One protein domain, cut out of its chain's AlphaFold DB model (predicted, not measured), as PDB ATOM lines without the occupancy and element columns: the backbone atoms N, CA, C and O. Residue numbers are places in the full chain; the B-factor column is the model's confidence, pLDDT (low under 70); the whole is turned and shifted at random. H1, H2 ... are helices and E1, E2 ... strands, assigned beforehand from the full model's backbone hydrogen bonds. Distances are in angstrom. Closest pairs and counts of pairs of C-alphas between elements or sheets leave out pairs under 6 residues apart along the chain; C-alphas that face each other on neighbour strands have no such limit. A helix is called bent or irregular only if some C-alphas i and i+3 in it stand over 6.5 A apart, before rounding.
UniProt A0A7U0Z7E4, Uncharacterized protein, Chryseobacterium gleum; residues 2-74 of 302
ATOM      1  N   LYS A   2     -28.732  27.652 -18.077       93.81
ATOM      2  CA  LYS A   2     -28.099  26.969 -16.928       93.81
ATOM      3  C   LYS A   2     -26.700  26.438 -17.252       93.81
ATOM      4  O   LYS A   2     -25.776  26.700 -16.497       93.81
ATOM      5  N   GLU A   3     -26.547  25.757 -18.385       95.06
ATOM      6  CA  GLU A   3     -25.251  25.241 -18.861       95.06
ATOM      7  C   GLU A   3     -24.215  26.355 -19.022       95.06
ATOM      8  O   GLU A   3     -23.100  26.220 -18.536       95.06
ATOM      9  N   ARG A   4     -24.615  27.502 -19.586       96.94
ATOM     10  CA  ARG A   4     -23.733  28.668 -19.708       96.94
ATOM     11  C   ARG A   4     -23.297  29.220 -18.350       96.94
ATOM     12  O   ARG A   4     -22.136  29.568 -18.187       96.94
ATOM     13  N   LEU A   5     -24.195  29.273 -17.363       96.94
ATOM     14  CA  LEU A   5     -23.829  29.675 -16.001       96.94
ATOM     15  C   LEU A   5     -22.830  28.688 -15.366       96.94
ATOM     16  O   LEU A   5     -21.890  29.126 -14.710       96.94
ATOM     17  N   TYR A   6     -23.012  27.377 -15.577       97.25
ATOM     18  CA  TYR A   6     -22.051  26.355 -15.138       97.25
ATOM     19  C   TYR A   6     -20.687  26.526 -15.810       97.25
ATOM     20  O   TYR A   6     -19.672  26.437 -15.130       97.25
ATOM     21  N   GLU A   7     -20.654  26.791 -17.116       97.75
ATOM     22  CA  GLU A   7     -19.415  27.051 -17.854       97.75
ATOM     23  C   GLU A   7     -18.684  28.279 -17.296       97.75
ATOM     24  O   GLU A   7     -17.513  28.182 -16.942       97.75
ATOM     25  N   ILE A   8     -19.391  29.406 -17.129       97.75
ATOM     26  CA  ILE A   8     -18.825  30.640 -16.561       97.75
ATOM     27  C   ILE A   8     -18.219  30.376 -15.178       97.75
ATOM     28  O   ILE A   8     -17.124  30.855 -14.889       97.75
ATOM     29  N   LEU A   9     -18.910  29.609 -14.328       97.12
ATOM     30  CA  LEU A   9     -18.433  29.272 -12.990       97.12
ATOM     31  C   LEU A   9     -17.213  28.339 -13.017       97.12
ATOM     32  O   LEU A   9     -16.229  28.598 -12.328       97.12
ATOM     33  N   ASN A  10     -17.282  27.246 -13.778       96.38
ATOM     34  CA  ASN A  10     -16.246  26.213 -13.797       96.38
ATOM     35  C   ASN A  10     -14.955  26.700 -14.461       96.38
ATOM     36  O   ASN A  10     -13.873  26.313 -14.033       96.38
ATOM     37  N   GLU A  11     -15.070  27.560 -15.473       97.31
ATOM     38  CA  GLU A  11     -13.931  28.182 -16.160       97.31
ATOM     39  C   GLU A  11     -13.522  29.528 -15.535       97.31
ATOM     40  O   GLU A  11     -12.654  30.218 -16.063       97.31
ATOM     41  N   GLU A  12     -14.142  29.919 -14.416       96.69
ATOM     42  CA  GLU A  12     -13.860  31.150 -13.662       96.69
ATOM     43  C   GLU A  12     -13.923  32.449 -14.488       96.69
ATOM     44  O   GLU A  12     -13.207  33.423 -14.229       96.69
ATOM     45  N   LYS A  13     -14.825  32.504 -15.471       95.69
ATOM     46  CA  LYS A  13     -15.006  33.633 -16.396       95.69
ATOM     47  C   LYS A  13     -15.736  34.809 -15.734       95.69
ATOM     48  O   LYS A  13     -16.815  35.216 -16.156       95.69
ATOM     49  N   ILE A  14     -15.146  35.392 -14.688       91.12
ATOM     50  CA  ILE A  14     -15.769  36.463 -13.886       91.12
ATOM     51  C   ILE A  14     -16.190  37.680 -14.720       91.12
ATOM     52  O   ILE A  14     -17.214  38.290 -14.440       91.12
ATOM     53  N   HIS A  15     -15.448  38.016 -15.773       91.62
ATOM     54  CA  HIS A  15     -15.760  39.142 -16.656       91.62
ATOM     55  C   HIS A  15     -17.002  38.897 -17.532       91.62
ATOM     56  O   HIS A  15     -17.587  39.846 -18.049       91.62
ATOM     57  N   GLU A  16     -17.443  37.644 -17.678       95.38
ATOM     58  CA  GLU A  16     -18.598  37.288 -18.500       95.38
ATOM     59  C   GLU A  16     -19.916  37.217 -17.721       95.38
ATOM     60  O   GLU A  16     -20.983  37.247 -18.336       95.38
ATOM     61  N   ILE A  17     -19.885  37.156 -16.382       94.25
ATOM     62  CA  ILE A  17     -21.105  36.966 -15.581       94.25
ATOM     63  C   ILE A  17     -22.097  38.124 -15.740       94.25
ATOM     64  O   ILE A  17     -23.282  37.887 -15.960       94.25
ATOM     65  N   ILE A  18     -21.631  39.376 -15.696       92.38
ATOM     66  CA  ILE A  18     -22.500  40.550 -15.866       92.38
ATOM     67  C   ILE A  18     -23.063  40.608 -17.302       92.38
ATOM     68  O   ILE A  18     -24.287  40.693 -17.433       92.38
ATOM     69  N   PRO A  19     -22.248  40.513 -18.380       94.31
ATOM     70  CA  PRO A  19     -22.763  40.431 -19.751       94.31
ATOM     71  C   PRO A  19     -23.785  39.312 -19.967       94.31
ATOM     72  O   PRO A  19     -24.809  39.536 -20.607       94.31
ATOM     73  N   PHE A  20     -23.540  38.126 -19.405       95.88
ATOM     74  CA  PHE A  20     -24.466  37.001 -19.489       95.88
ATOM     75  C   PHE A  20     -25.806  37.321 -18.821       95.88
ATOM     76  O   PHE A  20     -26.856  37.172 -19.443       95.88
ATOM     77  N   LEU A  21     -25.794  37.810 -17.577       95.00
ATOM     78  CA  LEU A  21     -27.026  38.118 -16.845       95.00
ATOM     79  C   LEU A  21     -27.807  39.286 -17.483       95.00
ATOM     80  O   LEU A  21     -29.039  39.301 -17.411       95.00
ATOM     81  N   LYS A  22     -27.115  40.225 -18.152       93.69
ATOM     82  CA  LYS A  22     -27.702  41.326 -18.944       93.69
ATOM     83  C   LYS A  22     -28.593  40.856 -20.086       93.69
ATOM     84  O   LYS A  22     -29.573  41.529 -20.389       93.69
ATOM     85  N   GLN A  23     -28.289  39.708 -20.680       94.81
ATOM     86  CA  GLN A  23     -29.059  39.150 -21.794       94.81
ATOM     87  C   GLN A  23     -30.349  38.451 -21.344       94.81
ATOM     88  O   GLN A  23     -31.194  38.145 -22.179       94.81
ATOM     89  N   LEU A  24     -30.508  38.190 -20.042       95.00
ATOM     90  CA  LEU A  24     -31.640  37.442 -19.503       95.00
ATOM     91  C   LEU A  24     -32.770  38.367 -19.053       95.00
ATOM     92  O   LEU A  24     -32.536  39.366 -18.360       95.00
ATOM     93  N   SER A  25     -34.003  37.968 -19.352       93.69
ATOM     94  CA  SER A  25     -35.217  38.549 -18.777       93.69
ATOM     95  C   SER A  25     -35.333  38.269 -17.273       93.69
ATOM     96  O   SER A  25     -34.669  37.388 -16.717       93.69
ATOM     97  N   ILE A  26     -36.214  39.008 -16.592       90.56
ATOM     98  CA  ILE A  26     -36.484  38.824 -15.156       90.56
ATOM     99  C   ILE A  26     -36.928  37.384 -14.861       90.56
ATOM    100  O   ILE A  26     -36.466  36.783 -13.890       90.56
ATOM    101  N   GLU A  27     -37.770  36.797 -15.714       93.12
ATOM    102  CA  GLU A  27     -38.284  35.444 -15.480       93.12
ATOM    103  C   GLU A  27     -37.231  34.368 -15.724       93.12
ATOM    104  O   GLU A  27     -37.118  33.424 -14.939       93.12
ATOM    105  N   GLU A  28     -36.371  34.555 -16.723       95.69
ATOM    106  CA  GLU A  28     -35.222  33.681 -16.948       95.69
ATOM    107  C   GLU A  28     -34.257  33.693 -15.758       95.69
ATOM    108  O   GLU A  28     -33.840  32.622 -15.303       95.69
ATOM    109  N   ARG A  29     -33.969  34.870 -15.182       94.75
ATOM    110  CA  ARG A  29     -33.129  35.002 -13.975       94.75
ATOM    111  C   ARG A  29     -33.711  34.241 -12.789       94.75
ATOM    112  O   ARG A  29     -32.984  33.499 -12.127       94.75
ATOM    113  N   LYS A  30     -35.027  34.327 -12.563       93.06
ATOM    114  CA  LYS A  30     -35.696  33.559 -11.497       93.06
ATOM    115  C   LYS A  30     -35.524  32.048 -11.687       93.06
ATOM    116  O   LYS A  30     -35.314  31.330 -10.709       93.06
ATOM    117  N   THR A  31     -35.525  31.551 -12.930       96.00
ATOM    118  CA  THR A  31     -35.310  30.114 -13.198       96.00
ATOM    119  C   THR A  31     -33.893  29.616 -12.864       96.00
ATOM    120  O   THR A  31     -33.695  28.406 -12.702       96.00
ATOM    121  N   LEU A  32     -32.911  30.521 -12.738       96.44
ATOM    122  CA  LEU A  32     -31.526  30.195 -12.377       96.44
ATOM    123  C   LEU A  32     -31.308  30.045 -10.867       96.44
ATOM    124  O   LEU A  32     -30.355  29.377 -10.467       96.44
ATOM    125  N   VAL A  33     -32.192  30.592 -10.025       95.19
ATOM    126  CA  VAL A  33     -32.035  30.599  -8.556       95.19
ATOM    127  C   VAL A  33     -31.751  29.206  -7.964       95.19
ATOM    128  O   VAL A  33     -30.823  29.096  -7.157       95.19
ATOM    129  N   PRO A  34     -32.450  28.114  -8.348       95.75
ATOM    130  CA  PRO A  34     -32.136  26.780  -7.828       95.75
ATOM    131  C   PRO A  34     -30.728  26.297  -8.202       95.75
ATOM    132  O   PRO A  34     -30.065  25.651  -7.392       95.75
ATOM    133  N   SER A  35     -30.261  26.623  -9.412       96.69
ATOM    134  CA  SER A  35     -28.919  26.269  -9.883       96.69
ATOM    135  C   SER A  35     -27.844  27.061  -9.144       96.69
ATOM    136  O   SER A  35     -26.892  26.453  -8.666       96.69
ATOM    137  N   ILE A  36     -28.042  28.371  -8.960       95.56
ATOM    138  CA  ILE A  36     -27.123  29.233  -8.199       95.56
ATOM    139  C   ILE A  36     -26.973  28.710  -6.767       95.56
ATOM    140  O   ILE A  36     -25.859  28.505  -6.302       95.56
ATOM    141  N   LYS A  37     -28.082  28.381  -6.088       94.06
ATOM    142  CA  LYS A  37     -28.040  27.807  -4.732       94.06
ATOM    143  C   LYS A  37     -27.322  26.463  -4.667       94.06
ATOM    144  O   LYS A  37     -26.681  26.159  -3.664       94.06
ATOM    145  N   LYS A  38     -27.471  25.624  -5.697       95.38
ATOM    146  CA  LYS A  38     -26.758  24.345  -5.769       95.38
ATOM    147  C   LYS A  38     -25.252  24.580  -5.903       95.38
ATOM    148  O   LYS A  38     -24.501  24.002  -5.126       95.38
ATOM    149  N   MET A  39     -24.845  25.448  -6.827       95.62
ATOM    150  CA  MET A  39     -23.443  25.813  -7.037       95.62
ATOM    151  C   MET A  39     -22.831  26.431  -5.776       95.62
ATOM    152  O   MET A  39     -21.777  25.982  -5.346       95.62
ATOM    153  N   ASP A  40     -23.525  27.378  -5.134       93.38
ATOM    154  CA  ASP A  40     -23.091  28.017  -3.884       93.38
ATOM    155  C   ASP A  40     -22.798  26.976  -2.792       93.38
ATOM    156  O   ASP A  40     -21.724  26.948  -2.197       93.38
ATOM    157  N   ARG A  41     -23.718  26.023  -2.591       93.50
ATOM    158  CA  ARG A  41     -23.518  24.920  -1.639       93.50
ATOM    159  C   ARG A  41     -22.330  24.034  -1.987       93.50
ATOM    160  O   ARG A  41     -21.743  23.458  -1.078       93.50
ATOM    161  N   GLU A  42     -22.022  23.849  -3.266       94.75
ATOM    162  CA  GLU A  42     -20.887  23.038  -3.709       94.75
ATOM    163  C   GLU A  42     -19.564  23.760  -3.446       94.75
ATOM    164  O   GLU A  42     -18.680  23.172  -2.823       94.75
ATOM    165  N   ILE A  43     -19.465  25.036  -3.829       94.12
ATOM    166  CA  ILE A  43     -18.247  25.835  -3.655       94.12
ATOM    167  C   ILE A  43     -17.992  26.218  -2.196       94.12
ATOM    168  O   ILE A  43     -16.840  26.342  -1.790       94.12
ATOM    169  N   SER A  44     -19.040  26.345  -1.381       92.56
ATOM    170  CA  SER A  44     -18.946  26.717   0.035       92.56
ATOM    171  C   SER A  44     -18.598  25.548   0.968       92.56
ATOM    172  O   SER A  44     -18.449  25.754   2.174       92.56
ATOM    173  N   LYS A  45     -18.443  24.314   0.460       94.38
ATOM    174  CA  LYS A  45     -18.014  23.165   1.282       94.38
ATOM    175  C   LYS A  45     -16.645  23.434   1.900       94.38
ATOM    176  O   LYS A  45     -15.707  23.769   1.185       94.38
ATOM    177  N   ILE A  46     -16.517  23.247   3.211       93.62
ATOM    178  CA  ILE A  46     -15.239  23.422   3.906       93.62
ATOM    179  C   ILE A  46     -14.319  22.242   3.579       93.62
ATOM    180  O   ILE A  46     -14.676  21.083   3.784       93.62
ATOM    181  N   VAL A  47     -13.120  22.559   3.105       93.06
ATOM    182  CA  VAL A  47     -12.012  21.635   2.887       93.06
ATOM    183  C   VAL A  47     -10.980  21.871   3.983       93.06
ATOM    184  O   VAL A  47     -10.401  22.953   4.109       93.06
ATOM    185  N   MET A  48     -10.766  20.841   4.795       92.81
ATOM    186  CA  MET A  48      -9.797  20.852   5.888       92.81
ATOM    187  C   MET A  48      -8.471  20.261   5.411       92.81
ATOM    188  O   MET A  48      -8.437  19.157   4.870       92.81
ATOM    189  N   THR A  49      -7.368  20.962   5.661       88.19
ATOM    190  CA  THR A  49      -6.013  20.412   5.550       88.19
ATOM    191  C   THR A  49      -5.388  20.306   6.938       88.19
ATOM    192  O   THR A  49      -5.957  20.769   7.925       88.19
ATOM    193  N   LYS A  50      -4.196  19.705   7.039       89.56
ATOM    194  CA  LYS A  50      -3.513  19.504   8.327       89.56
ATOM    195  C   LYS A  50      -3.319  20.808   9.125       89.56
ATOM    196  O   LYS A  50      -3.348  20.762  10.348       89.56
ATOM    197  N   ASN A  51      -3.153  21.945   8.439       92.00
ATOM    198  CA  ASN A  51      -2.790  23.231   9.049       92.00
ATOM    199  C   ASN A  51      -3.733  24.396   8.683       92.00
ATOM    200  O   ASN A  51      -3.457  25.533   9.054       92.00
ATOM    201  N   SER A  52      -4.804  24.167   7.919       91.62
ATOM    202  CA  SER A  52      -5.690  25.249   7.468       91.62
ATOM    203  C   SER A  52      -7.071  24.728   7.085       91.62
ATOM    204  O   SER A  52      -7.265  23.528   6.904       91.62
ATOM    205  N   TYR A  53      -8.013  25.645   6.902       89.94
ATOM    206  CA  TYR A  53      -9.306  25.367   6.294       89.94
ATOM    207  C   TYR A  53      -9.580  26.408   5.210       89.94
ATOM    208  O   TYR A  53      -9.168  27.561   5.327       89.94
ATOM    209  N   HIS A  54     -10.248  25.991   4.146       90.19
ATOM    210  CA  HIS A  54     -10.715  26.857   3.065       90.19
ATOM    211  C   HIS A  54     -12.030  26.304   2.513       90.19
ATOM    212  O   HIS A  54     -12.486  25.240   2.928       90.19
ATOM    213  N   THR A  55     -12.674  27.029   1.610       92.81
ATOM    214  CA  THR A  55     -13.842  26.529   0.876       92.81
ATOM    215  C   THR A  55     -13.405  25.794  -0.386       92.81
ATOM    216  O   THR A  55     -12.361  26.113  -0.941       92.81
ATOM    217  N   ALA A  56     -14.209  24.848  -0.867       93.88
ATOM    218  CA  ALA A  56     -13.917  24.061  -2.062       93.88
ATOM    219  C   ALA A  56     -13.769  24.914  -3.330       93.88
ATOM    220  O   ALA A  56     -12.989  24.555  -4.207       93.88
ATOM    221  N   GLY A  57     -14.513  26.018  -3.434       93.25
ATOM    222  CA  GLY A  57     -14.402  26.931  -4.564       93.25
ATOM    223  C   GLY A  57     -13.397  28.057  -4.365       93.25
ATOM    224  O   GLY A  57     -13.083  28.461  -3.239       93.25
ATOM    225  N   SER A  58     -12.931  28.580  -5.496       93.19
ATOM    226  CA  SER A  58     -12.004  29.706  -5.570       93.19
ATOM    227  C   SER A  58     -12.685  31.049  -5.282       93.19
ATOM    228  O   SER A  58     -13.911  31.180  -5.270       93.19
ATOM    229  N   VAL A  59     -11.876  32.093  -5.088       89.56
ATOM    230  CA  VAL A  59     -12.367  33.470  -4.897       89.56
ATOM    231  C   VAL A  59     -13.196  33.945  -6.099       89.56
ATOM    232  O   VAL A  59     -14.212  34.619  -5.916       89.56
ATOM    233  N   ASN A  60     -12.807  33.561  -7.318       92.31
ATOM    234  CA  ASN A  60     -13.539  33.912  -8.534       92.31
ATOM    235  C   ASN A  60     -14.897  33.215  -8.586       92.31
ATOM    236  O   ASN A  60     -15.899  33.860  -8.885       92.31
ATOM    237  N   GLN A  61     -14.951  31.929  -8.229       94.50
ATOM    238  CA  GLN A  61     -16.205  31.178  -8.177       94.50
ATOM    239  C   GLN A  61     -17.186  31.781  -7.169       94.50
ATOM    240  O   GLN A  61     -18.350  32.005  -7.501       94.50
ATOM    241  N   HIS A  62     -16.707  32.132  -5.973       91.88
ATOM    242  CA  HIS A  62     -17.515  32.849  -4.981       91.88
ATOM    243  C   HIS A  62     -18.003  34.199  -5.504       91.88
ATOM    244  O   HIS A  62     -19.170  34.537  -5.333       91.88
ATOM    245  N   SER A  63     -17.149  34.954  -6.192       90.31
ATOM    246  CA  SER A  63     -17.533  36.250  -6.765       90.31
ATOM    247  C   SER A  63     -18.614  36.102  -7.841       90.31
ATOM    248  O   SER A  63     -19.614  36.815  -7.803       90.31
ATOM    249  N   ILE A  64     -18.475  35.129  -8.749       93.44
ATOM    250  CA  ILE A  64     -19.480  34.808  -9.776       93.44
ATOM    251  C   ILE A  64     -20.826  34.463  -9.129       93.44
ATOM    252  O   ILE A  64     -21.858  35.001  -9.533       93.44
ATOM    253  N   ILE A  65     -20.820  33.605  -8.104       93.62
ATOM    254  CA  ILE A  65     -22.036  33.233  -7.373       93.62
ATOM    255  C   ILE A  65     -22.638  34.424  -6.636       93.62
ATOM    256  O   ILE A  65     -23.848  34.602  -6.710       93.62
ATOM    257  N   ASN A  66     -21.843  35.274  -5.990       91.38
ATOM    258  CA  ASN A  66     -22.358  36.451  -5.290       91.38
ATOM    259  C   ASN A  66     -23.076  37.413  -6.246       91.38
ATOM    260  O   ASN A  66     -24.172  37.878  -5.933       91.38
ATOM    261  N   ILE A  67     -22.499  37.666  -7.427       92.25
ATOM    262  CA  ILE A  67     -23.104  38.520  -8.460       92.25
ATOM    263  C   ILE A  67     -24.397  37.891  -8.978       92.25
ATOM    264  O   ILE A  67     -25.437  38.549  -9.027       92.25
ATOM    265  N   ALA A  68     -24.356  36.602  -9.329       93.75
ATOM    266  CA  ALA A  68     -25.531  35.883  -9.807       93.75
ATOM    267  C   ALA A  68     -26.647  35.857  -8.753       93.75
ATOM    268  O   ALA A  68     -27.811  36.072  -9.087       93.75
ATOM    269  N   SER A  69     -26.303  35.640  -7.483       93.06
ATOM    270  CA  SER A  69     -27.239  35.680  -6.361       93.06
ATOM    271  C   SER A  69     -27.870  37.061  -6.211       93.06
ATOM    272  O   SER A  69     -29.090  37.148  -6.123       93.06
ATOM    273  N   PHE A  70     -27.078  38.134  -6.242       92.50
ATOM    274  CA  PHE A  70     -27.581  39.503  -6.081       92.50
ATOM    275  C   PHE A  70     -28.572  39.895  -7.178       92.50
ATOM    276  O   PHE A  70     -29.602  40.501  -6.910       92.50
ATOM    277  N   VAL A  71     -28.277  39.507  -8.417       92.12
ATOM    278  CA  VAL A  71     -29.071  39.885  -9.590       92.12
ATOM    279  C   VAL A  71     -30.317  39.010  -9.766       92.12
ATOM    280  O   VAL A  71     -31.337  39.486 -10.266       92.12
ATOM    281  N   CYS A  72     -30.247  37.723  -9.413       93.12
ATOM    282  CA  CYS A  72     -31.317  36.763  -9.705       93.12
ATOM    283  C   CYS A  72     -32.245  36.476  -8.519       93.12
ATOM    284  O   CYS A  72     -33.337  35.947  -8.733       93.12
ATOM    285  N   MET A  73     -31.822  36.744  -7.281       92.50
ATOM    286  CA  MET A  73     -32.595  36.406  -6.085       92.50
ATOM    287  C   MET A  73     -33.423  37.584  -5.567       92.50
ATOM    288  O   MET A  73     -33.081  38.752  -5.722       92.50
ATOM    289  N   ASP A  74     -34.520  37.252  -4.889       91.50
ATOM    290  CA  ASP A  74     -35.191  38.191  -3.996       91.50
ATOM    291  C   ASP A  74     -34.437  38.304  -2.656       91.50
ATOM    292  O   ASP A  74     -33.567  37.491  -2.320       91.50
TER     293      ASP A  74
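Overview. This is residues 2 to 74 of the 302 residues of an uncharacterized protein of Chryseobacterium gleum (UniProt A0A7U0Z7E4). Four helices form a small aligned body with H4 in its middle, touching the other three, and a thin strand hairpin, E1 and E2, makes an arm beyond one end. H1 and H2 fold back on each other as a helical hairpin on one side of H4, with the long, kinked H3 on another. The printed part has 73 residues, in the order H1, H2, H3, E1, E2, H4, and is mostly helix; its sheet, E1 - E2, is antiparallel. It is compact, with a radius of gyration of the C-alphas of 13.0 A, and spans 46 by 22 by 18 A, the arm adding to the length.

Along the chain. H1, residues 2 to 10, begins at C-alpha 2 (-28.099, 26.969, -16.928) and measures 12.3 A. H2, residues 14 to 22, is irregular, but only just: C-alphas 15 and 18 are 6.9 A apart. H3, residues 26 to 43, measures 25.2 A; it is irregular, with C-alphas 31 and 34 7.1 A apart, and has a kink of 39 degrees near residue 35. E1 is residues 46 to 48 and E2 residues 53 to 55. H4, residues 59 to 72, measures 19.8 A and ends at C-alpha 72 (-31.317, 36.763, -9.705).

Arrangement. The hub H4 touches H3 at a shallow tilt of 30 degrees, opposite ways; their closest C-alphas, Arg 29 and Cys 72, are 5.0 A apart. H4 touches H2 at 11 degrees, the same way, closest at C-alphas Ile 14 and Ile 64, 5.8 A. With residues 61 to 65 alone it touches H1, closest at C-alphas Leu 9 and Gln 61, 5.6 A. In the hairpin of E1 and E2, N 47 and O 54 are 2.8 A apart, within hydrogen-bond range. Every O i to N i+4 pair is within range in H1 and H4, 3 of 5 in H2 and 11 of 14 in H3.

Size, cuts and confidence. The C-alphas farthest apart, Ser 25 and Lys 50, are 45.9 A apart. The links between named elements are tight, the printed part has no cut, and no printed residue is under 70 in pLDDT.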